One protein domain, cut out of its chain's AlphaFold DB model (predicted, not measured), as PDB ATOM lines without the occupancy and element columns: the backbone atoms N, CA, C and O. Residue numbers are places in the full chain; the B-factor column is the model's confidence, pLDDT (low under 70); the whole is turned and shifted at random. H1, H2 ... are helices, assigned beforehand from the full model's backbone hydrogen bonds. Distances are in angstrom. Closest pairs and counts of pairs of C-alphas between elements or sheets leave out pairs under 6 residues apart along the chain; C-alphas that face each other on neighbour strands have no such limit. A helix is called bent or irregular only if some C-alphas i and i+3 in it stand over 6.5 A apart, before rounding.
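What this domain is: This is residues 94 to 175, 304 to 375 and 450 to 466 of the 484 residues of an uncharacterized protein of Vanrija humicola (UniProt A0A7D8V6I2). Four helical rods, H1, H2, H5b and H6, stand side by side in an up-and-down bundle, each running against the one before it in the chain. At one end of the bundle H5 bends sharply, and its first arm, H5a, turns away with H4 packed across it; short H3 and H7 pack on H2, H7 on H1 as well. The printed part has 171 residues, with seven named helices, H1 to H7 in order, and no named strand; the class is all helix. It is compact, with a radius of gyration of the C-alphas of 17.3 A, and spans 55 by 44 by 29 A.

How they stand to each other: H1, residues 94 to 108, forms a helical hairpin with H2, residues 122 to 147: residues 129 to 140 of H2 touch H1, closest at the C-alphas of Ala 102 and Ile 133, 5.4 A, at a shallow tilt of 7 degrees, opposite ways. H2 is the hub, touching five other helices. With residues 138 to 142 it touches H3, residues 156 to 159, closest at the C-alphas of Gly 138 and Leu 158, 6.2 A. H4, residues 164 to 174, is about perpendicular, at 88 degrees, to H5a, residues 304 to 320, and touches its residues 311 to 318, closest at the C-alphas of Ala 173 and Gly 315, 4.7 A. H5b, residues 323 to 339, touches H2, closest at the C-alphas of Ala 142 and Pro 323, 5.3 A, at a shallow tilt of 21 degrees, opposite ways. H5b and H6, residues 344 to 372, form the other helical hairpin, with closest C-alphas Ala 327 and Val 358, 6.7 A apart. H6 also touches H1, closest at the C-alphas of Leu 94 and Met 361, 5.4 A. H7, residues 450 to 457, touches H1, with the C-alphas of Ala 102 and Cys 451 closest, 7.0 A. Every O i to N i+4 pair is within hydrogen-bond range in H1, H5a, H5b and H7; the figures are 21 of 22 in H2, 6 of 7 in H4 and 23 of 25 in H6, and H3 is too short for such a pair.

Where its parts are: H1 begins at C-alpha 94, (223.315, 241.240, 251.765), and is 20.9 A long; H2 is 38.0 A, H3 5.2 A and H4 15.2 A. H5, residues 304 to 339, was assigned as one helix by its hydrogen bonds but is bent: C-alphas 320 and 323 are 9.1 A apart, and its arms H5a, 24.2 A, and H5b, 24.4 A, stand at a steep tilt of 60 degrees. H6, 40.6 A, is irregular, with C-alphas 345 and 348 9.4 A apart, and has a kink of 51 degrees near residue 351. H7, 10.4 A, ends at C-alpha 457, (241.538, 256.288, 252.911).

The domain as a whole: The C-alphas of Gly 115 and Leu 375 are the two farthest apart, 60.3 A. Residues 176 to 303 and 376 to 449 are not printed, with C-alpha gaps of 18.7 A and 36.0 A across the cuts. The link from H1 to H2 is long, 13 residues. The model's mean pLDDT is 80.1 over the printed part; 39 residues are under 70, namely 113 to 120, 151 to 152, 169 to 175, 304 to 320 and 462 to 466.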
ATOM      1  N   LEU A  94     222.008 241.894 251.786       97.31
ATOM      2  CA  LEU A  94     223.315 241.240 251.765       97.31
ATOM      3  C   LEU A  94     224.448 242.271 251.647       97.31
ATOM      4  O   LEU A  94     225.381 242.248 252.450       97.31
ATOM      5  N   LEU A  95     224.339 243.215 250.707       96.81
ATOM      6  CA  LEU A  95     225.322 244.289 250.550       96.81
ATOM      7  C   LEU A  95     225.442 245.160 251.810       96.81
ATOM      8  O   LEU A  95     226.547 245.512 252.212       96.81
ATOM      9  N   SER A  96     224.320 245.511 252.445       96.56
ATOM     10  CA  SER A  96     224.316 246.288 253.693       96.56
ATOM     11  C   SER A  96     225.075 245.570 254.815       96.56
ATOM     12  O   SER A  96     225.942 246.159 255.461       96.56
ATOM     13  N   ASN A  97     224.820 244.274 255.000       96.88
ATOM     14  CA  ASN A  97     225.518 243.471 256.002       96.88
ATOM     15  C   ASN A  97     227.010 243.326 255.705       96.88
ATOM     16  O   ASN A  97     227.815 243.451 256.626       96.88
ATOM     17  N   ALA A  98     227.385 243.131 254.439       97.00
ATOM     18  CA  ALA A  98     228.784 243.074 254.026       97.00
ATOM     19  C   ALA A  98     229.520 244.390 254.342       97.00
ATOM     20  O   ALA A  98     230.600 244.364 254.929       97.00
ATOM     21  N   ARG A  99     228.904 245.547 254.053       95.88
ATOM     22  CA  ARG A  99     229.448 246.874 254.406       95.88
ATOM     23  C   ARG A  99     229.590 247.063 255.912       95.88
ATOM     24  O   ARG A  99     230.605 247.572 256.379       95.88
ATOM     25  N   ASN A 100     228.571 246.680 256.678       95.62
ATOM     26  CA  ASN A 100     228.593 246.797 258.134       95.62
ATOM     27  C   ASN A 100     229.697 245.929 258.737       95.62
ATOM     28  O   ASN A 100     230.468 246.419 259.556       95.62
ATOM     29  N   LEU A 101     229.825 244.686 258.275       95.62
ATOM     30  CA  LEU A 101     230.879 243.784 258.716       95.62
ATOM     31  C   LEU A 101     232.269 244.315 258.342       95.62
ATOM     32  O   LEU A 101     233.143 244.343 259.201       95.62
ATOM     33  N   ALA A 102     232.461 244.807 257.114       94.94
ATOM     34  CA  ALA A 102     233.726 245.398 256.681       94.94
ATOM     35  C   ALA A 102     234.142 246.588 257.563       94.94
ATOM     36  O   ALA A 102     235.273 246.629 258.044       94.94
ATOM     37  N   ARG A 103     233.215 247.517 257.848       93.62
ATOM     38  CA  ARG A 103     233.473 248.667 258.736       93.62
ATOM     39  C   ARG A 103     233.790 248.240 260.165       93.62
ATOM     40  O   ARG A 103     234.719 248.764 260.770       93.62
ATOM     41  N   VAL A 104     233.030 247.288 260.705       92.69
ATOM     42  CA  VAL A 104     233.223 246.804 262.078       92.69
ATOM     43  C   VAL A 104     234.554 246.061 262.217       92.69
ATOM     44  O   VAL A 104     235.228 246.251 263.224       92.69
ATOM     45  N   ILE A 105     234.971 245.285 261.210       92.69
ATOM     46  CA  ILE A 105     236.299 244.649 261.174       92.69
ATOM     47  C   ILE A 105     237.406 245.706 261.107       92.69
ATOM     48  O   ILE A 105     238.378 245.598 261.847       92.69
ATOM     49  N   TRP A 106     237.260 246.717 260.244       92.06
ATOM     50  CA  TRP A 106     238.279 247.752 260.052       92.06
ATOM     51  C   TRP A 106     238.572 248.528 261.342       92.06
ATOM     52  O   TRP A 106     239.728 248.654 261.740       92.06
ATOM     53  N   VAL A 107     237.512 248.979 262.021       89.38
ATOM     54  CA  VAL A 107     237.618 249.814 263.224       89.38
ATOM     55  C   VAL A 107     237.949 248.994 264.466       89.38
ATOM     56  O   VAL A 107     238.806 249.384 265.245       89.38
ATOM     57  N   ASN A 108     237.273 247.865 264.689       88.94
ATOM     58  CA  ASN A 108     237.301 247.251 266.015       88.94
ATOM     59  C   ASN A 108     238.341 246.136 266.202       88.94
ATOM     60  O   ASN A 108     238.504 245.638 267.315       88.94
ATOM     61  N   VAL A 109     239.019 245.705 265.137       87.12
ATOM     62  CA  VAL A 109     240.188 244.827 265.269       87.12
ATOM     63  C   VAL A 109     241.373 245.720 265.620       87.12
ATOM     64  O   VAL A 109     241.822 246.480 264.780       87.12
ATOM     65  N   VAL A 110     241.886 245.645 266.840       85.06
ATOM     66  CA  VAL A 110     242.988 246.496 267.329       85.06
ATOM     67  C   VAL A 110     244.126 245.584 267.798       85.06
ATOM     68  O   VAL A 110     243.857 244.435 268.161       85.06
ATOM     69  N   PRO A 111     245.408 245.988 267.748       81.25
ATOM     70  CA  PRO A 111     246.477 245.214 268.377       81.25
ATOM     71  C   PRO A 111     246.159 244.906 269.854       81.25
ATOM     72  O   PRO A 111     245.568 245.740 270.540       81.25
ATOM     73  N   PRO A 112     246.534 243.715 270.355       77.38
ATOM     74  CA  PRO A 112     246.303 243.369 271.752       77.38
ATOM     75  C   PRO A 112     247.042 244.352 272.679       77.38
ATOM     76  O   PRO A 112     248.127 244.831 272.320       77.38
ATOM     77  N   PRO A 113     246.485 244.657 273.864       69.25
ATOM     78  CA  PRO A 113     247.129 245.537 274.830       69.25
ATOM     79  C   PRO A 113     248.520 245.008 275.213       69.25
ATOM     80  O   PRO A 113     248.750 243.801 275.327       69.25
ATOM     81  N   ALA A 114     249.479 245.925 275.377       61.16
ATOM     82  CA  ALA A 114     250.876 245.592 275.637       61.16
ATOM     83  C   ALA A 114     251.016 244.715 276.898       61.16
ATOM     84  O   ALA A 114     250.837 245.197 278.013       61.16
ATOM     85  N   GLY A 115     251.353 243.434 276.714       60.53
ATOM     86  CA  GLY A 115     251.615 242.488 277.807       60.53
ATOM     87  C   GLY A 115     250.935 241.123 277.674       60.53
ATOM     88  O   GLY A 115     251.441 240.154 278.234       60.53
ATOM     89  N   GLU A 116     249.862 241.003 276.887       54.91
ATOM     90  CA  GLU A 116     249.090 239.757 276.756       54.91
ATOM     91  C   GLU A 116     249.061 239.261 275.298       54.91
ATOM     92  O   GLU A 116     248.077 239.392 274.578       54.91
ATOM     93  N   GLY A 117     250.171 238.682 274.825       57.22
ATOM     94  CA  GLY A 117     250.203 237.975 273.537       57.22
ATOM     95  C   GLY A 117     251.548 238.007 272.803       57.22
ATOM     96  O   GLY A 117     252.460 238.738 273.190       57.22
ATOM     97  N   PRO A 118     251.709 237.197 271.735       60.38
ATOM     98  CA  PRO A 118     252.881 237.281 270.872       60.38
ATOM     99  C   PRO A 118     252.949 238.674 270.219       60.38
ATOM    100  O   PRO A 118     251.920 239.152 269.736       60.38
ATOM    101  N   PRO A 119     254.131 239.318 270.163       60.84
ATOM    102  CA  PRO A 119     254.278 240.635 269.554       60.84
ATOM    103  C   PRO A 119     253.872 240.550 268.084       60.84
ATOM    104  O   PRO A 119     254.506 239.857 267.285       60.84
ATOM    105  N   MET A 120     252.775 241.214 267.734       66.56
ATOM    106  CA  MET A 120     252.252 241.221 266.379       66.56
ATOM    107  C   MET A 120     252.568 242.564 265.728       66.56
ATOM    108  O   MET A 120     252.257 243.614 266.284       66.56
ATOM    109  N   ASN A 121     253.212 242.523 264.560       79.19
ATOM    110  CA  ASN A 121     253.521 243.733 263.804       79.19
ATOM    111  C   ASN A 121     252.219 244.391 263.308       79.19
ATOM    112  O   ASN A 121     251.350 243.674 262.800       79.19
ATOM    113  N   ARG A 122     252.095 245.723 263.428       77.06
ATOM    114  CA  ARG A 122     250.895 246.483 263.017       77.06
ATOM    115  C   ARG A 122     250.574 246.237 261.542       77.06
ATOM    116  O   ARG A 122     249.472 245.805 261.228       77.06
ATOM    117  N   ASP A 123     251.584 246.312 260.678       81.38
ATOM    118  CA  ASP A 123     251.434 246.068 259.236       81.38
ATOM    119  C   ASP A 123     250.872 244.670 258.922       81.38
ATOM    120  O   ASP A 123     250.054 244.485 258.022       81.38
ATOM    121  N   ALA A 124     251.281 243.660 259.698       85.44
ATOM    122  CA  ALA A 124     250.803 242.291 259.526       85.44
ATOM    123  C   ALA A 124     249.354 242.112 260.011       85.44
ATOM    124  O   ALA A 124     248.662 241.198 259.555       85.44
ATOM    125  N   LEU A 125     248.893 242.948 260.945       86.25
ATOM    126  CA  LEU A 125     247.496 242.987 261.369       86.25
ATOM    127  C   LEU A 125     246.635 243.647 260.292       86.25
ATOM    128  O   LEU A 125     245.635 243.052 259.893       86.25
ATOM    129  N   THR A 126     247.054 244.805 259.780       86.50
ATOM    130  CA  THR A 126     246.367 245.526 258.700       86.50
ATOM    131  C   THR A 126     246.217 244.660 257.451       86.50
ATOM    132  O   THR A 126     245.126 244.583 256.884       86.50
ATOM    133  N   GLU A 127     247.255 243.910 257.064       88.00
ATOM    134  CA  GLU A 127     247.155 243.000 255.917       88.00
ATOM    135  C   GLU A 127     246.137 241.875 256.164       88.00
ATOM    136  O   GLU A 127     245.301 241.586 255.310       88.00
ATOM    137  N   ARG A 128     246.101 241.295 257.371       88.50
ATOM    138  CA  ARG A 128     245.083 240.286 257.719       88.50
ATOM    139  C   ARG A 128     243.669 240.862 257.772       88.50
ATOM    140  O   ARG A 128     242.721 240.163 257.411       88.50
ATOM    141  N   LYS A 129     243.496 242.113 258.223       91.06
ATOM    142  CA  LYS A 129     242.201 242.817 258.159       91.06
ATOM    143  C   LYS A 129     241.759 242.959 256.703       91.06
ATOM    144  O   LYS A 129     240.625 242.609 256.378       91.06
ATOM    145  N   ARG A 130     242.664 243.411 255.827       91.38
ATOM    146  CA  ARG A 130     242.431 243.568 254.385       91.38
ATOM    147  C   ARG A 130     242.030 242.246 253.735       91.38
ATOM    148  O   ARG A 130     241.027 242.209 253.025       91.38
ATOM    149  N   GLU A 131     242.753 241.160 254.008       90.81
ATOM    150  CA  GLU A 131     242.407 239.815 253.528       90.81
ATOM    151  C   GLU A 131     240.989 239.407 253.951       90.81
ATOM    152  O   GLU A 131     240.211 238.918 253.130       90.81
ATOM    153  N   LEU A 132     240.616 239.648 255.213       92.75
ATOM    154  CA  LEU A 132     239.290 239.292 255.715       92.75
ATOM    155  C   LEU A 132     238.175 240.153 255.106       92.75
ATOM    156  O   LEU A 132     237.118 239.627 254.767       92.75
ATOM    157  N   ILE A 133     238.397 241.457 254.921       94.06
ATOM    158  CA  ILE A 133     237.427 242.344 254.260       94.06
ATOM    159  C   ILE A 133     237.254 241.946 252.786       94.06
ATOM    160  O   ILE A 133     236.124 241.865 252.300       94.06
ATOM    161  N   ARG A 134     238.341 241.611 252.081       93.50
ATOM    162  CA  ARG A 134     238.270 241.076 250.710       93.50
ATOM    163  C   ARG A 134     237.505 239.761 250.644       93.50
ATOM    164  O   ARG A 134     236.722 239.572 249.718       93.50
ATOM    165  N   LEU A 135     237.644 238.902 251.652       93.12
ATOM    166  CA  LEU A 135     236.872 237.667 251.779       93.12
ATOM    167  C   LEU A 135     235.362 237.944 251.958       93.12
ATOM    168  O   LEU A 135     234.539 237.261 251.348       93.12
ATOM    169  N   VAL A 136     234.986 238.976 252.728       95.31
ATOM    170  CA  VAL A 136     233.588 239.439 252.869       95.31
ATOM    171  C   VAL A 136     233.017 239.896 251.524       95.31
ATOM    172  O   VAL A 136     231.901 239.514 251.171       95.31
ATOM    173  N   VAL A 137     233.782 240.656 250.737       95.00
ATOM    174  CA  VAL A 137     233.378 241.027 249.369       95.00
ATOM    175  C   VAL A 137     233.312 239.785 248.471       95.00
ATOM    176  O   VAL A 137     232.349 239.608 247.722       95.00
ATOM    177  N   GLY A 138     234.275 238.871 248.607       92.94
ATOM    178  CA  GLY A 138     234.324 237.585 247.913       92.94
ATOM    179  C   GLY A 138     233.078 236.728 248.141       92.94
ATOM    180  O   GLY A 138     232.607 236.091 247.202       92.94
ATOM    181  N   PHE A 139     232.470 236.772 249.332       94.25
ATOM    182  CA  PHE A 139     231.191 236.105 249.603       94.25
ATOM    183  C   PHE A 139     230.066 236.632 248.701       94.25
ATOM    184  O   PHE A 139     229.279 235.852 248.165       94.25
ATOM    185  N   VAL A 140     229.990 237.951 248.502       95.19
ATOM    186  CA  VAL A 140     228.954 238.578 247.665       95.19
ATOM    187  C   VAL A 140     229.163 238.223 246.189       95.19
ATOM    188  O   VAL A 140     228.206 237.875 245.497       95.19
ATOM    189  N   PHE A 141     230.414 238.213 245.715       93.06
ATOM    190  CA  PHE A 141     230.756 237.744 244.366       93.06
ATOM    191  C   PHE A 141     230.445 236.259 244.166       93.06
ATOM    192  O   PHE A 141     229.831 235.889 243.165       93.06
ATOM    193  N   ALA A 142     230.800 235.408 245.128       90.75
ATOM    194  CA  ALA A 142     230.461 233.992 245.083       90.75
ATOM    195  C   ALA A 142     228.943 233.782 245.068       90.75
ATOM    196  O   ALA A 142     228.456 232.948 244.313       90.75
ATOM    197  N   THR A 143     228.190 234.569 245.842       92.00
ATOM    198  CA  THR A 143     226.722 234.520 245.859       92.00
ATOM    199  C   THR A 143     226.138 234.884 244.495       92.00
ATOM    200  O   THR A 143     225.272 234.172 243.996       92.00
ATOM    201  N   LYS A 144     226.650 235.931 243.833       91.38
ATOM    202  CA  LYS A 144     226.266 236.285 242.454       91.38
ATOM    203  C   LYS A 144     226.462 235.109 241.488       91.38
ATOM    204  O   LYS A 144     225.532 234.746 240.772       91.38
ATOM    205  N   HIS A 145     227.659 234.525 241.462       88.38
ATOM    206  CA  HIS A 145     227.976 233.413 240.557       88.38
ATOM    207  C   HIS A 145     227.151 232.163 240.867       88.38
ATOM    208  O   HIS A 145     226.632 231.513 239.959       88.38
ATOM    209  N   TYR A 146     226.926 231.895 242.150       88.50
ATOM    210  CA  TYR A 146     226.058 230.822 242.608       88.50
ATOM    211  C   TYR A 146     224.608 230.993 242.115       88.50
ATOM    212  O   TYR A 146     224.058 230.077 241.505       88.50
ATOM    213  N   LEU A 147     224.021 232.189 242.253       88.50
ATOM    214  CA  LEU A 147     222.662 232.485 241.769       88.50
ATOM    215  C   LEU A 147     222.532 232.390 240.239       88.50
ATOM    216  O   LEU A 147     221.462 232.055 239.728       88.50
ATOM    217  N   ARG A 148     223.619 232.623 239.494       86.81
ATOM    218  CA  ARG A 148     223.670 232.456 238.030       86.81
ATOM    219  C   ARG A 148     223.932 231.017 237.574       86.81
ATOM    220  O   ARG A 148     223.955 230.757 236.371       86.81
ATOM    221  N   ALA A 149     224.107 230.082 238.512       81.19
ATOM    222  CA  ALA A 149     224.579 228.722 238.250       81.19
ATOM    223  C   ALA A 149     225.929 228.689 237.498       81.19
ATOM    224  O   ALA A 149     226.228 227.757 236.748       81.19
ATOM    225  N   GLU A 150     226.747 229.720 237.705       76.19
ATOM    226  CA  GLU A 150     228.130 229.823 237.251       76.19
ATOM    227  C   GLU A 150     229.020 229.279 238.378       76.19
ATOM    228  O   GLU A 150     229.559 230.018 239.192       76.19
ATOM    229  N   GLY A 151     229.097 227.953 238.505       67.25
ATOM    230  CA  GLY A 151     229.868 227.313 239.574       67.25
ATOM    231  C   GLY A 151     231.386 227.501 239.437       67.25
ATOM    232  O   GLY A 151     231.914 227.753 238.352       67.25
ATOM    233  N   GLY A 152     232.097 227.305 240.548       67.38
ATOM    234  CA  GLY A 152     233.553 227.173 240.570       67.38
ATOM    235  C   GLY A 152     234.346 228.462 240.801       67.38
ATOM    236  O   GLY A 152     233.827 229.574 240.886       67.38
ATOM    237  N   VAL A 153     235.663 228.280 240.913       71.25
ATOM    238  CA  VAL A 153     236.626 229.303 241.366       71.25
ATOM    239  C   VAL A 153     237.376 229.958 240.191       71.25
ATOM    240  O   VAL A 153     238.287 230.764 240.355       71.25
ATOM    241  N   HIS A 154     236.997 229.623 238.958       70.31
ATOM    242  CA  HIS A 154     237.697 230.060 237.744       70.31
ATOM    243  C   HIS A 154     237.391 231.507 237.327       70.31
ATOM    244  O   HIS A 154     237.990 232.012 236.380       70.31
ATOM    245  N   HIS A 155     236.471 232.173 238.019       78.88
ATOM    246  CA  HIS A 155     236.053 233.533 237.707       78.88
ATOM    247  C   HIS A 155     237.143 234.548 238.087       78.88
ATOM    248  O   HIS A 155     237.656 234.539 239.206       78.88
ATOM    249  N   ALA A 156     237.524 235.408 237.137       79.00
ATOM    250  CA  ALA A 156     238.649 236.337 237.291       79.00
ATOM    251  C   ALA A 156     238.424 237.386 238.396       79.00
ATOM    252  O   ALA A 156     239.367 237.788 239.072       79.00
ATOM    253  N   ASP A 157     237.174 237.807 238.593       82.12
ATOM    254  CA  ASP A 157     236.749 238.713 239.662       82.12
ATOM    255  C   ASP A 157     236.832 238.057 241.049       82.12
ATOM    256  O   ASP A 157     237.218 238.701 242.021       82.12
ATOM    257  N   LEU A 158     236.554 236.757 241.136       82.50
ATOM    258  CA  LEU A 158     236.641 235.996 242.377       82.50
ATOM    259  C   LEU A 158     238.091 235.632 242.757       82.50
ATOM    260  O   LEU A 158     238.454 235.690 243.931       82.50
ATOM    261  N   GLN A 159     238.942 235.299 241.780       82.50
ATOM    262  CA  GLN A 159     240.354 234.948 242.018       82.50
ATOM    263  C   GLN A 159     241.160 236.077 242.660       82.50
ATOM    264  O   GLN A 159     242.082 235.808 243.425       82.50
ATOM    265  N   ALA A 160     240.803 237.330 242.374       82.25
ATOM    266  CA  ALA A 160     241.450 238.492 242.974       82.25
ATOM    267  C   ALA A 160     241.098 238.681 244.464       82.25
ATOM    268  O   ALA A 160     241.845 239.337 245.187       82.25
ATOM    269  N   LEU A 161     239.968 238.125 244.919       82.31
ATOM    270  CA  LEU A 161     239.428 238.333 246.268       82.31
ATOM    271  C   LEU A 161     239.689 237.161 247.215       82.31
ATOM    272  O   LEU A 161     239.670 237.338 248.433       82.31
ATOM    273  N   LEU A 162     239.901 235.961 246.674       83.31
ATOM    274  CA  LEU A 162     240.094 234.757 247.472       83.31
ATOM    275  C   LEU A 162     241.550 234.574 247.920       83.31
ATOM    276  O   LEU A 162     242.481 234.847 247.160       83.31
ATOM    277  N   PRO A 163     241.770 234.031 249.131       78.25
ATOM    278  CA  PRO A 163     243.105 233.685 249.586       78.25
ATOM    279  C   PRO A 163     243.687 232.559 248.726       78.25
ATOM    280  O   PRO A 163     242.991 231.610 248.351       78.25
ATOM    281  N   LYS A 164     244.998 232.632 248.467       76.12
ATOM    282  CA  LYS A 164     245.732 231.658 247.638       76.12
ATOM    283  C   LYS A 164     245.547 230.217 248.115       76.12
ATOM    284  O   LYS A 164     245.378 229.329 247.292       76.12
ATOM    285  N   SER A 165     245.459 230.003 249.427       71.12
ATOM    286  CA  SER A 165     245.207 228.685 250.021       71.12
ATOM    287  C   SER A 165     243.885 228.056 249.566       71.12
ATOM    288  O   SER A 165     243.816 226.846 249.352       71.12
ATOM    289  N   LEU A 166     242.836 228.863 249.394       72.25
ATOM    290  CA  LEU A 166     241.527 228.394 248.942       72.25
ATOM    291  C   LEU A 166     241.523 228.156 247.428       72.25
ATOM    292  O   LEU A 166     240.913 227.193 246.969       72.25
ATOM    293  N   LEU A 167     242.262 228.971 246.669       73.44
ATOM    294  CA  LEU A 167     242.479 228.766 245.233       73.44
ATOM    295  C   LEU A 167     243.252 227.472 244.958       73.44
ATOM    296  O   LEU A 167     242.832 226.689 244.115       73.44
ATOM    297  N   GLU A 168     244.338 227.223 245.687       70.25
ATOM    298  CA  GLU A 168     245.156 226.008 245.576       70.25
ATOM    299  C   GLU A 168     244.358 224.759 245.964       70.25
ATOM    300  O   GLU A 168     244.379 223.757 245.250       70.25
ATOM    301  N   SER A 169     243.575 224.845 247.044       66.12
ATOM    302  CA  SER A 169     242.686 223.757 247.472       66.12
ATOM    303  C   SER A 169     241.591 223.464 246.439       66.12
ATOM    304  O   SER A 169     241.249 222.307 246.212       66.12
ATOM    305  N   ALA A 170     241.052 224.499 245.785       63.19
ATOM    306  CA  ALA A 170     240.063 224.344 244.721       63.19
ATOM    307  C   ALA A 170     240.681 223.806 243.417       63.19
ATOM    308  O   ALA A 170     240.094 222.950 242.760       63.19
ATOM    309  N   GLN A 171     241.881 224.259 243.050       60.47
ATOM    310  CA  GLN A 171     242.600 223.797 241.858       60.47
ATOM    311  C   GLN A 171     243.047 222.336 241.985       60.47
ATOM    312  O   GLN A 171     242.899 221.583 241.025       60.47
ATOM    313  N   GLY A 172     243.505 221.914 243.171       54.69
ATOM    314  CA  GLY A 172     243.842 220.514 243.457       54.69
ATOM    315  C   GLY A 172     242.641 219.559 243.427       54.69
ATOM    316  O   GLY A 172     242.821 218.350 243.312       54.69
ATOM    317  N   ALA A 173     241.415 220.089 243.498       51.78
ATOM    318  CA  ALA A 173     240.185 219.323 243.334       51.78
ATOM    319  C   ALA A 173     239.671 219.270 241.882       51.78
ATOM    320  O   ALA A 173     239.025 218.294 241.506       51.78
ATOM    321  N   CYS A 174     239.941 220.300 241.070       42.78
ATOM    322  CA  CYS A 174     239.541 220.349 239.659       42.78
ATOM    323  C   CYS A 174     240.452 219.533 238.731       42.78
ATOM    324  O   CYS A 174     240.080 219.288 237.583       42.78
ATOM    325  N   THR A 175     241.627 219.096 239.188       38.28
ATOM    326  CA  THR A 175     242.408 218.084 238.472       38.28
ATOM    327  C   THR A 175     241.733 216.720 238.658       38.28
ATOM    328  O   THR A 175     241.654 216.248 239.797       38.28
ATOM    329  N   ASP A 304     245.485 209.397 256.304       39.47
ATOM    330  CA  ASP A 304     245.750 209.840 254.926       39.47
ATOM    331  C   ASP A 304     244.536 209.668 253.984       39.47
ATOM    332  O   ASP A 304     244.336 210.463 253.061       39.47
ATOM    333  N   ASP A 305     243.682 208.663 254.222       38.06
ATOM    334  CA  ASP A 305     242.432 208.476 253.468       38.06
ATOM    335  C   ASP A 305     241.377 209.517 253.868       38.06
ATOM    336  O   ASP A 305     240.578 209.947 253.036       38.06
ATOM    337  N   VAL A 306     241.397 209.963 255.130       47.91
ATOM    338  CA  VAL A 306     240.543 211.058 255.614       47.91
ATOM    339  C   VAL A 306     240.941 212.375 254.953       47.91
ATOM    340  O   VAL A 306     240.053 213.110 254.528       47.91
ATOM    341  N   ASP A 307     242.237 212.640 254.782       44.06
ATOM    342  CA  ASP A 307     242.723 213.853 254.114       44.06
ATOM    343  C   ASP A 307     242.451 213.848 252.602       44.06
ATOM    344  O   ASP A 307     241.986 214.842 252.046       44.06
ATOM    345  N   ARG A 308     242.615 212.717 251.904       42.91
ATOM    346  CA  ARG A 308     242.245 212.637 250.475       42.91
ATOM    347  C   ARG A 308     240.744 212.762 250.238       42.91
ATOM    348  O   ARG A 308     240.320 213.382 249.263       42.91
ATOM    349  N   GLN A 309     239.932 212.169 251.106       43.97
ATOM    350  CA  GLN A 309     238.479 212.192 250.968       43.97
ATOM    351  C   GLN A 309     237.878 213.509 251.474       43.97
ATOM    352  O   GLN A 309     236.844 213.928 250.954       43.97
ATOM    353  N   SER A 310     238.541 214.199 252.410       41.00
ATOM    354  CA  SER A 310     238.203 215.569 252.797       41.00
ATOM    355  C   SER A 310     238.555 216.553 251.686       41.00
ATOM    356  O   SER A 310     237.704 217.366 251.368       41.00
ATOM    357  N   VAL A 311     239.697 216.422 250.999       45.03
ATOM    358  CA  VAL A 311     240.065 217.269 249.845       45.03
ATOM    359  C   VAL A 311     239.169 216.997 248.627       45.03
ATOM    360  O   VAL A 311     238.657 217.933 248.017       45.03
ATOM    361  N   ALA A 312     238.867 215.731 248.313       41.28
ATOM    362  CA  ALA A 312     237.922 215.374 247.245       41.28
ATOM    363  C   ALA A 312     236.454 215.699 247.599       41.28
ATOM    364  O   ALA A 312     235.622 215.947 246.720       41.28
ATOM    365  N   GLY A 313     236.109 215.683 248.889       45.31
ATOM    366  CA  GLY A 313     234.825 216.143 249.415       45.31
ATOM    367  C   GLY A 313     234.709 217.665 249.366       45.31
ATOM    368  O   GLY A 313     233.678 218.175 248.941       45.31
ATOM    369  N   LEU A 314     235.786 218.377 249.706       46.00
ATOM    370  CA  LEU A 314     235.902 219.830 249.623       46.00
ATOM    371  C   LEU A 314     235.806 220.297 248.171       46.00
ATOM    372  O   LEU A 314     235.110 221.262 247.908       46.00
ATOM    373  N   GLY A 315     236.390 219.561 247.224       46.59
ATOM    374  CA  GLY A 315     236.228 219.790 245.788       46.59
ATOM    375  C   GLY A 315     234.776 219.799 245.318       46.59
ATOM    376  O   GLY A 315     234.321 220.758 244.700       46.59
ATOM    377  N   ARG A 316     234.007 218.771 245.698       47.22
ATOM    378  CA  ARG A 316     232.559 218.722 245.435       47.22
ATOM    379  C   ARG A 316     231.766 219.765 246.227       47.22
ATOM    380  O   ARG A 316     230.753 220.251 245.740       47.22
ATOM    381  N   LEU A 317     232.208 220.130 247.430       48.50
ATOM    382  CA  LEU A 317     231.597 221.208 248.217       48.50
ATOM    383  C   LEU A 317     231.868 222.589 247.602       48.50
ATOM    384  O   LEU A 317     231.000 223.453 247.661       48.50
ATOM    385  N   VAL A 318     233.030 222.795 246.974       52.22
ATOM    386  CA  VAL A 318     233.379 224.014 246.227       52.22
ATOM    387  C   VAL A 318     232.500 224.155 244.981       52.22
ATOM    388  O   VAL A 318     232.117 225.270 244.637       52.22
ATOM    389  N   GLU A 319     232.103 223.044 244.354       52.50
ATOM    390  CA  GLU A 319     231.147 223.056 243.239       52.50
ATOM    391  C   GLU A 319     229.696 223.337 243.672       52.50
ATOM    392  O   GLU A 319     228.943 223.920 242.894       52.50
ATOM    393  N   VAL A 320     229.297 222.968 244.898       56.69
ATOM    394  CA  VAL A 320     227.889 223.039 245.352       56.69
ATOM    395  C   VAL A 320     227.612 224.184 246.342       56.69
ATOM    396  O   VAL A 320     226.463 224.577 246.499       56.69
ATOM    397  N   GLY A 321     228.625 224.772 246.989       74.31
ATOM    398  CA  GLY A 321     228.405 225.720 248.091       74.31
ATOM    399  C   GLY A 321     229.560 226.673 248.387       74.31
ATOM    400  O   GLY A 321     229.813 226.978 249.552       74.31
ATOM    401  N   LEU A 322     230.256 227.173 247.360       84.62
ATOM    402  CA  LEU A 322     231.352 228.140 247.513       84.62
ATOM    403  C   LEU A 322     231.029 229.326 248.457       84.62
ATOM    404  O   LEU A 322     231.870 229.622 249.309       84.62
ATOM    405  N   PRO A 323     229.848 229.982 248.399       90.50
ATOM    406  CA  PRO A 323     229.522 231.056 249.341       90.50
ATOM    407  C   PRO A 323     229.571 230.601 250.808       90.50
ATOM    408  O   PRO A 323     230.093 231.316 251.660       90.50
ATOM    409  N   LEU A 324     229.102 229.388 251.115       89.88
ATOM    410  CA  LEU A 324     229.113 228.844 252.477       89.88
ATOM    411  C   LEU A 324     230.532 228.534 252.967       89.88
ATOM    412  O   LEU A 324     230.840 228.755 254.138       89.88
ATOM    413  N   ILE A 325     231.412 228.073 252.075       87.88
ATOM    414  CA  ILE A 325     232.831 227.868 252.398       87.88
ATOM    415  C   ILE A 325     233.483 229.207 252.750       87.88
ATOM    416  O   ILE A 325     234.196 229.311 253.746       87.88
ATOM    417  N   ILE A 326     233.194 230.253 251.973       90.88
ATOM    418  CA  ILE A 326     233.703 231.598 252.248       90.88
ATOM    419  C   ILE A 326     233.148 232.118 253.582       90.88
ATOM    420  O   ILE A 326     233.918 232.631 254.387       90.88
ATOM    421  N   ALA A 327     231.854 231.934 253.868       93.06
ATOM    422  CA  ALA A 327     231.269 232.301 255.161       93.06
ATOM    423  C   ALA A 327     231.965 231.595 256.334       93.06
ATOM    424  O   ALA A 327     232.287 232.231 257.340       93.06
ATOM    425  N   HIS A 328     232.265 230.302 256.186       90.62
ATOM    426  CA  HIS A 328     233.030 229.553 257.177       90.62
ATOM    427  C   HIS A 328     234.430 230.147 257.391       90.62
ATOM    428  O   HIS A 328     234.846 230.353 258.533       90.62
ATOM    429  N   GLU A 329     235.145 230.479 256.314       89.88
ATOM    430  CA  GLU A 329     236.461 231.117 256.404       89.88
ATOM    431  C   GLU A 329     236.402 232.519 257.035       89.88
ATOM    432  O   GLU A 329     237.286 232.864 257.824       89.88
ATOM    433  N   ILE A 330     235.331 233.289 256.796       93.69
ATOM    434  CA  ILE A 330     235.097 234.576 257.472       93.69
ATOM    435  C   ILE A 330     234.960 234.354 258.984       93.69
ATOM    436  O   ILE A 330     235.664 234.991 259.773       93.69
ATOM    437  N   SER A 331     234.114 233.407 259.407       94.62
ATOM    438  CA  SER A 331     233.940 233.072 260.826       94.62
ATOM    439  C   SER A 331     235.235 232.565 261.471       94.62
ATOM    440  O   SER A 331     235.525 232.923 262.617       94.62
ATOM    441  N   ARG A 332     236.056 231.790 260.745       92.25
ATOM    442  CA  ARG A 332     237.395 231.370 261.199       92.25
ATOM    443  C   ARG A 332     238.361 232.546 261.330       92.25
ATOM    444  O   ARG A 332     239.176 232.549 262.253       92.25
ATOM    445  N   GLY A 333     238.313 233.521 260.422       90.56
ATOM    446  CA  GLY A 333     239.099 234.758 260.499       90.56
ATOM    447  C   GLY A 333     238.765 235.568 261.753       90.56
ATOM    448  O   GLY A 333     239.646 235.862 262.557       90.56
ATOM    449  N   LEU A 334     237.472 235.803 261.988       92.50
ATOM    450  CA  LEU A 334     236.936 236.435 263.202       92.50
ATOM    451  C   LEU A 334     237.385 235.714 264.484       92.50
ATOM    452  O   LEU A 334     237.832 236.347 265.442       92.50
ATOM    453  N   PHE A 335     237.294 234.381 264.514       91.62
ATOM    454  CA  PHE A 335     237.721 233.596 265.674       91.62
ATOM    455  C   PHE A 335     239.232 233.701 265.929       91.62
ATOM    456  O   PHE A 335     239.657 233.765 267.084       91.62
ATOM    457  N   ARG A 336     240.051 233.766 264.871       90.44
ATOM    458  CA  ARG A 336     241.501 233.976 264.996       90.44
ATOM    459  C   ARG A 336     241.825 235.323 265.638       90.44
ATOM    460  O   ARG A 336     242.646 235.336 266.549       90.44
ATOM    461  N   PHE A 337     241.149 236.403 265.241       89.44
ATOM    462  CA  PHE A 337     241.326 237.715 265.876       89.44
ATOM    463  C   PHE A 337     240.914 237.713 267.347       89.44
ATOM    464  O   PHE A 337     241.636 238.247 268.183       89.44
ATOM    465  N   ARG A 338     239.820 237.025 267.696       88.94
ATOM    466  CA  ARG A 338     239.419 236.860 269.100       88.94
ATOM    467  C   ARG A 338     240.473 236.107 269.912       88.94
ATOM    468  O   ARG A 338     240.788 236.512 271.021       88.94
ATOM    469  N   ARG A 339     241.022 235.017 269.367       87.12
ATOM    470  CA  ARG A 339     242.054 234.212 270.045       87.12
ATOM    471  C   ARG A 339     243.380 234.963 270.212       87.12
ATOM    472  O   ARG A 339     244.176 234.588 271.059       87.12
ATOM    473  N   GLN A 340     243.636 235.964 269.372       85.56
ATOM    474  CA  GLN A 340     244.843 236.792 269.403       85.56
ATOM    475  C   GLN A 340     244.725 238.003 270.343       85.56
ATOM    476  O   GLN A 340     245.653 238.798 270.388       85.56
ATOM    477  N   GLY A 341     243.603 238.167 271.055       84.38
ATOM    478  CA  GLY A 341     243.361 239.331 271.917       84.38
ATOM    479  C   GLY A 341     242.978 240.605 271.152       84.38
ATOM    480  O   GLY A 341     242.667 241.623 271.754       84.38
ATOM    481  N   CYS A 342     242.900 240.562 269.814       84.25
ATOM    482  CA  CYS A 342     242.660 241.750 268.985       84.25
ATOM    483  C   CYS A 342     241.235 242.331 269.078       84.25
ATOM    484  O   CYS A 342     240.923 243.320 268.424       84.25
ATOM    485  N   LEU A 343     240.338 241.667 269.811       85.69
ATOM    486  CA  LEU A 343     238.916 242.016 269.936       85.69
ATOM    487  C   LEU A 343     238.490 242.247 271.394       85.69
ATOM    488  O   LEU A 343     237.295 242.288 271.689       85.69
ATOM    489  N   GLU A 344     239.443 242.372 272.318       82.38
ATOM    490  CA  GLU A 344     239.152 242.549 273.746       82.38
ATOM    491  C   GLU A 344     238.451 243.876 274.045       82.38
ATOM    492  O   GLU A 344     237.533 243.897 274.862       82.38
ATOM    493  N   ALA A 345     238.781 244.940 273.304       80.56
ATOM    494  CA  ALA A 345     238.190 246.271 273.469       80.56
ATOM    495  C   ALA A 345     236.653 246.293 273.334       80.56
ATOM    496  O   ALA A 345     235.974 247.074 273.994       80.56
ATOM    497  N   ILE A 346     236.088 245.413 272.504       84.00
ATOM    498  CA  ILE A 346     234.637 245.315 272.250       84.00
ATOM    499  C   ILE A 346     233.972 244.222 273.101       84.00
ATOM    500  O   ILE A 346     232.741 244.118 273.164       84.00
ATOM    501  N   GLY A 347     234.783 243.345 273.694       87.31
ATOM    502  CA  GLY A 347     234.341 242.197 274.470       87.31
ATOM    503  C   GLY A 347     233.488 241.168 273.700       87.31
ATOM    504  O   GLY A 347     233.388 241.172 272.467       87.31
ATOM    505  N   PRO A 348     232.827 240.247 274.433       88.81
ATOM    506  CA  PRO A 348     232.002 239.187 273.843       88.81
ATOM    507  C   PRO A 348     230.797 239.707 273.046       88.81
ATOM    508  O   PRO A 348     230.383 239.071 272.076       88.81
ATOM    509  N   ALA A 349     230.240 240.858 273.435       89.00
ATOM    510  CA  ALA A 349     229.082 241.456 272.777       89.00
ATOM    511  C   ALA A 349     229.412 241.911 271.344       89.00
ATOM    512  O   ALA A 349     228.679 241.573 270.412       89.00
ATOM    513  N   GLY A 350     230.549 242.590 271.146       88.62
ATOM    514  CA  GLY A 350     231.013 242.989 269.816       88.62
ATOM    515  C   GLY A 350     231.321 241.801 268.906       88.62
ATOM    516  O   GLY A 350     230.938 241.790 267.735       88.62
ATOM    517  N   PHE A 351     231.941 240.750 269.455       91.25
ATOM    518  CA  PHE A 351     232.181 239.513 268.710       91.25
ATOM    519  C   PHE A 351     230.881 238.849 268.241       91.25
ATOM    520  O   PHE A 351     230.777 238.439 267.083       91.25
ATOM    521  N   ASN A 352     229.873 238.781 269.114       92.56
ATOM    522  CA  ASN A 352     228.565 238.235 268.760       92.56
ATOM    523  C   ASN A 352     227.863 239.078 267.686       92.56
ATOM    524  O   ASN A 352     227.235 238.509 266.797       92.56
ATOM    525  N   ALA A 353     228.013 240.406 267.708       93.00
ATOM    526  CA  ALA A 353     227.484 241.276 266.657       93.00
ATOM    527  C   ALA A 353     228.146 241.006 265.291       93.00
ATOM    528  O   ALA A 353     227.451 240.879 264.283       93.00
ATOM    529  N   MET A 354     229.473 240.832 265.255       93.12
ATOM    530  CA  MET A 354     230.198 240.466 264.029       93.12
ATOM    531  C   MET A 354     229.759 239.111 263.470       93.12
ATOM    532  O   MET A 354     229.473 239.004 262.277       93.12
ATOM    533  N   GLN A 355     229.640 238.088 264.322       93.75
ATOM    534  CA  GLN A 355     229.091 236.791 263.907       93.75
ATOM    535  C   GLN A 355     227.627 236.911 263.459       93.75
ATOM    536  O   GLN A 355     227.218 236.239 262.516       93.75
ATOM    537  N   GLY A 356     226.854 237.814 264.069       96.06
ATOM    538  CA  GLY A 356     225.490 238.140 263.657       96.06
ATOM    539  C   GLY A 356     225.403 238.655 262.218       96.06
ATOM    540  O   GLY A 356     224.508 238.238 261.482       96.06
ATOM    541  N   PHE A 357     226.351 239.486 261.768       96.44
ATOM    542  CA  PHE A 357     226.409 239.903 260.362       96.44
ATOM    543  C   PHE A 357     226.714 238.733 259.425       96.44
ATOM    544  O   PHE A 357     226.046 238.614 258.400       96.44
ATOM    545  N   VAL A 358     227.644 237.839 259.781       96.00
ATOM    546  CA  VAL A 358     227.954 236.638 258.976       96.00
ATOM    547  C   VAL A 358     226.746 235.701 258.888       96.00
ATOM    548  O   VAL A 358     226.395 235.227 257.804       96.00
ATOM    549  N   GLN A 359     226.053 235.485 260.009       96.06
ATOM    550  CA  GLN A 359     224.816 234.709 260.036       96.06
ATOM    551  C   GLN A 359     223.743 235.360 259.160       96.06
ATOM    552  O   GLN A 359     223.072 234.673 258.398       96.06
ATOM    553  N   SER A 360     223.605 236.686 259.220       96.94
ATOM    554  CA  SER A 360     222.667 237.414 258.369       96.94
ATOM    555  C   SER A 360     223.046 237.291 256.888       96.94
ATOM    556  O   SER A 360     222.197 236.972 256.073       96.94
ATOM    557  N   MET A 361     224.317 237.426 256.506       96.19
ATOM    558  CA  MET A 361     224.749 237.191 255.117       96.19
ATOM    559  C   MET A 361     224.377 235.781 254.623       96.19
ATOM    560  O   MET A 361     223.896 235.624 253.502       96.19
ATOM    561  N   THR A 362     224.531 234.771 255.483       95.12
ATOM    562  CA  THR A 362     224.171 233.374 255.183       95.12
ATOM    563  C   THR A 362     222.656 233.168 255.088       95.12
ATOM    564  O   THR A 362     222.180 232.468 254.198       95.12
ATOM    565  N   ASN A 363     221.872 233.816 255.952       95.94
ATOM    566  CA  ASN A 363     220.410 233.778 255.876       95.94
ATOM    567  C   ASN A 363     219.908 234.391 254.558       95.94
ATOM    568  O   ASN A 363     218.995 233.849 253.942       95.94
ATOM    569  N   GLN A 364     220.538 235.476 254.095       95.75
ATOM    570  CA  GLN A 364     220.172 236.143 252.846       95.75
ATOM    571  C   GLN A 364     220.466 235.244 251.646       95.75
ATOM    572  O   GLN A 364     219.659 235.196 250.721       95.75
ATOM    573  N   LEU A 365     221.571 234.491 251.675       93.81
ATOM    574  CA  LEU A 365     221.843 233.452 250.681       93.81
ATOM    575  C   LEU A 365     220.699 232.427 250.621       93.81
ATOM    576  O   LEU A 365     220.171 232.190 249.539       93.81
ATOM    577  N   GLY A 366     220.260 231.898 251.766       92.25
ATOM    578  CA  GLY A 366     219.140 230.949 251.824       92.25
ATOM    579  C   GLY A 366     217.805 231.536 251.340       92.25
ATOM    580  O   GLY A 366     217.035 230.863 250.652       92.25
ATOM    581  N   SER A 367     217.528 232.812 251.631       93.12
ATOM    582  CA  SER A 367     216.350 233.498 251.078       93.12
ATOM    583  C   SER A 367     216.427 233.624 249.554       93.12
ATOM    584  O   SER A 367     215.444 233.361 248.862       93.12
ATOM    585  N   MET A 368     217.602 233.936 249.003       92.81
ATOM    586  CA  MET A 368     217.794 234.026 247.553       92.81
ATOM    587  C   MET A 368     217.735 232.656 246.862       92.81
ATOM    588  O   MET A 368     217.177 232.567 245.770       92.81
ATOM    589  N   GLU A 369     218.202 231.582 247.508       91.19
ATOM    590  CA  GLU A 369     217.996 230.198 247.044       91.19
ATOM    591  C   GLU A 369     216.509 229.853 246.950       91.19
ATOM    592  O   GLU A 369     216.054 229.288 245.952       91.19
ATOM    593  N   ARG A 370     215.721 230.251 247.956       90.06
ATOM    594  CA  ARG A 370     214.264 230.094 247.922       90.06
ATOM    595  C   ARG A 370     213.660 230.853 246.743       90.06
ATOM    596  O   ARG A 370     212.837 230.290 246.028       90.06
ATOM    597  N   ILE A 371     214.082 232.089 246.493       89.38
ATOM    598  CA  ILE A 371     213.590 232.885 245.355       89.38
ATOM    599  C   ILE A 371     214.009 232.270 244.021       89.38
ATOM    600  O   ILE A 371     213.267 232.381 243.048       89.38
ATOM    601  N   GLN A 372     215.155 231.592 243.952       84.25
ATOM    602  CA  GLN A 372     215.611 230.902 242.747       84.25
ATOM    603  C   GLN A 372     214.730 229.693 242.392       84.25
ATOM    604  O   GLN A 372     214.710 229.280 241.230       84.25
ATOM    605  N   THR A 373     213.947 229.159 243.339       84.94
ATOM    606  CA  THR A 373     212.982 228.094 243.038       84.94
ATOM    607  C   THR A 373     211.877 228.619 242.102       84.94
ATOM    608  O   THR A 373     211.149 229.548 242.455       84.94
ATOM    609  N   PRO A 374     211.769 228.107 240.859       79.69
ATOM    610  CA  PRO A 374     210.816 228.622 239.877       79.69
ATOM    611  C   PRO A 374     209.376 228.228 240.219       79.69
ATOM    612  O   PRO A 374     209.139 227.237 240.915       79.69
ATOM    613  N   LEU A 375     208.405 228.963 239.661       82.94
ATOM    614  CA  LEU A 375     207.003 228.563 239.748       82.94
ATOM    615  C   LEU A 375     206.808 227.176 239.113       82.94
ATOM    616  O   LEU A 375     207.532 226.822 238.172       82.94
ATOM    617  N   GLU A 450     233.891 250.570 247.319       91.38
ATOM    618  CA  GLU A 450     233.628 251.135 248.643       91.38
ATOM    619  C   GLU A 450     234.528 250.509 249.719       91.38
ATOM    620  O   GLU A 450     235.124 251.232 250.515       91.38
ATOM    621  N   CYS A 451     234.670 249.179 249.735       91.81
ATOM    622  CA  CYS A 451     235.522 248.485 250.700       91.81
ATOM    623  C   CYS A 451     237.008 248.819 250.515       91.81
ATOM    624  O   CYS A 451     237.680 249.096 251.505       91.81
ATOM    625  N   GLU A 452     237.525 248.847 249.284       90.88
ATOM    626  CA  GLU A 452     238.917 249.260 249.042       90.88
ATOM    627  C   GLU A 452     239.127 250.742 249.389       90.88
ATOM    628  O   GLU A 452     240.147 251.091 249.975       90.88
ATOM    629  N   ALA A 453     238.140 251.614 249.145       88.38
ATOM    630  CA  ALA A 453     238.219 253.014 249.560       88.38
ATOM    631  C   ALA A 453     238.268 253.178 251.088       88.38
ATOM    632  O   ALA A 453     238.993 254.046 251.570       88.38
ATOM    633  N   ILE A 454     237.531 252.355 251.847       88.38
ATOM    634  CA  ILE A 454     237.614 252.323 253.318       88.38
ATOM    635  C   ILE A 454     239.034 251.946 253.749       88.38
ATOM    636  O   ILE A 454     239.617 252.646 254.567       88.38
ATOM    637  N   ILE A 455     239.594 250.889 253.163       88.12
ATOM    638  CA  ILE A 455     240.915 250.371 253.535       88.12
ATOM    639  C   ILE A 455     242.047 251.348 253.160       88.12
ATOM    640  O   ILE A 455     243.050 251.426 253.859       88.12
ATOM    641  N   GLU A 456     241.929 252.069 252.042       87.06
ATOM    642  CA  GLU A 456     242.980 252.982 251.565       87.06
ATOM    643  C   GLU A 456     242.928 254.377 252.195       87.06
ATOM    644  O   GLU A 456     243.957 255.049 252.253       87.06
ATOM    645  N   ARG A 457     241.741 254.864 252.583       84.19
ATOM    646  CA  ARG A 457     241.538 256.288 252.911       84.19
ATOM    647  C   ARG A 457     241.094 256.560 254.339       84.19
ATOM    648  O   ARG A 457     241.188 257.714 254.754       84.19
ATOM    649  N   LEU A 458     240.542 255.577 255.049       85.31
ATOM    650  CA  LEU A 458     240.032 255.790 256.402       85.31
ATOM    651  C   LEU A 458     241.015 255.253 257.448       85.31
ATOM    652  O   LEU A 458     241.560 254.168 257.249       85.31
ATOM    653  N   PRO A 459     241.208 255.982 258.563       81.75
ATOM    654  CA  PRO A 459     242.059 255.529 259.658       81.75
ATOM    655  C   PRO A 459     241.516 254.246 260.298       81.75
ATOM    656  O   PRO A 459     240.311 253.961 260.228       81.75
ATOM    657  N   GLU A 460     242.405 253.466 260.907       82.69
ATOM    658  CA  GLU A 460     242.027 252.337 261.754       82.69
ATOM    659  C   GLU A 460     241.490 252.853 263.103       82.69
ATOM    660  O   GLU A 460     241.683 254.012 263.467       82.69
ATOM    661  N   GLY A 461     240.747 252.026 263.846       70.00
ATOM    662  CA  GLY A 461     240.052 252.493 265.056       70.00
ATOM    663  C   GLY A 461     240.963 252.926 266.208       70.00
ATOM    664  O   GLY A 461     240.495 253.603 267.118       70.00
ATOM    665  N   ASP A 462     242.235 252.541 266.185       67.94
ATOM    666  CA  ASP A 462     243.263 252.942 267.144       67.94
ATOM    667  C   ASP A 462     244.172 254.070 266.636       67.94
ATOM    668  O   ASP A 462     245.045 254.524 267.373       67.94
ATOM    669  N   ASP A 463     243.948 254.556 265.411       64.31
ATOM    670  CA  ASP A 463     244.643 255.712 264.849       64.31
ATOM    671  C   ASP A 463     243.935 257.022 265.269       64.31
ATOM    672  O   ASP A 463     243.445 257.786 264.435       64.31
ATOM    673  N   GLU A 464     243.875 257.320 266.570       56.44
ATOM    674  CA  GLU A 464     243.606 258.683 267.048       56.44
ATOM    675  C   GLU A 464     244.835 259.220 267.783       56.44
ATOM    676  O   GLU A 464     245.050 258.884 268.936       56.44
ATOM    677  N   ASP A 465     245.632 260.036 267.074       50.50
ATOM    678  CA  ASP A 465     246.379 261.172 267.646       50.50
ATOM    679  C   ASP A 465     247.022 262.086 266.575       50.50
ATOM    680  O   ASP A 465     247.227 263.263 266.837       50.50
ATOM    681  N   GLU A 466     247.292 261.659 265.333       47.69
ATOM    682  CA  GLU A 466     248.059 262.528 264.407       47.69
ATOM    683  C   GLU A 466     247.211 263.544 263.608       47.69
ATOM    684  O   GLU A 466     247.640 264.679 263.383       47.69
TER     685      GLU A 466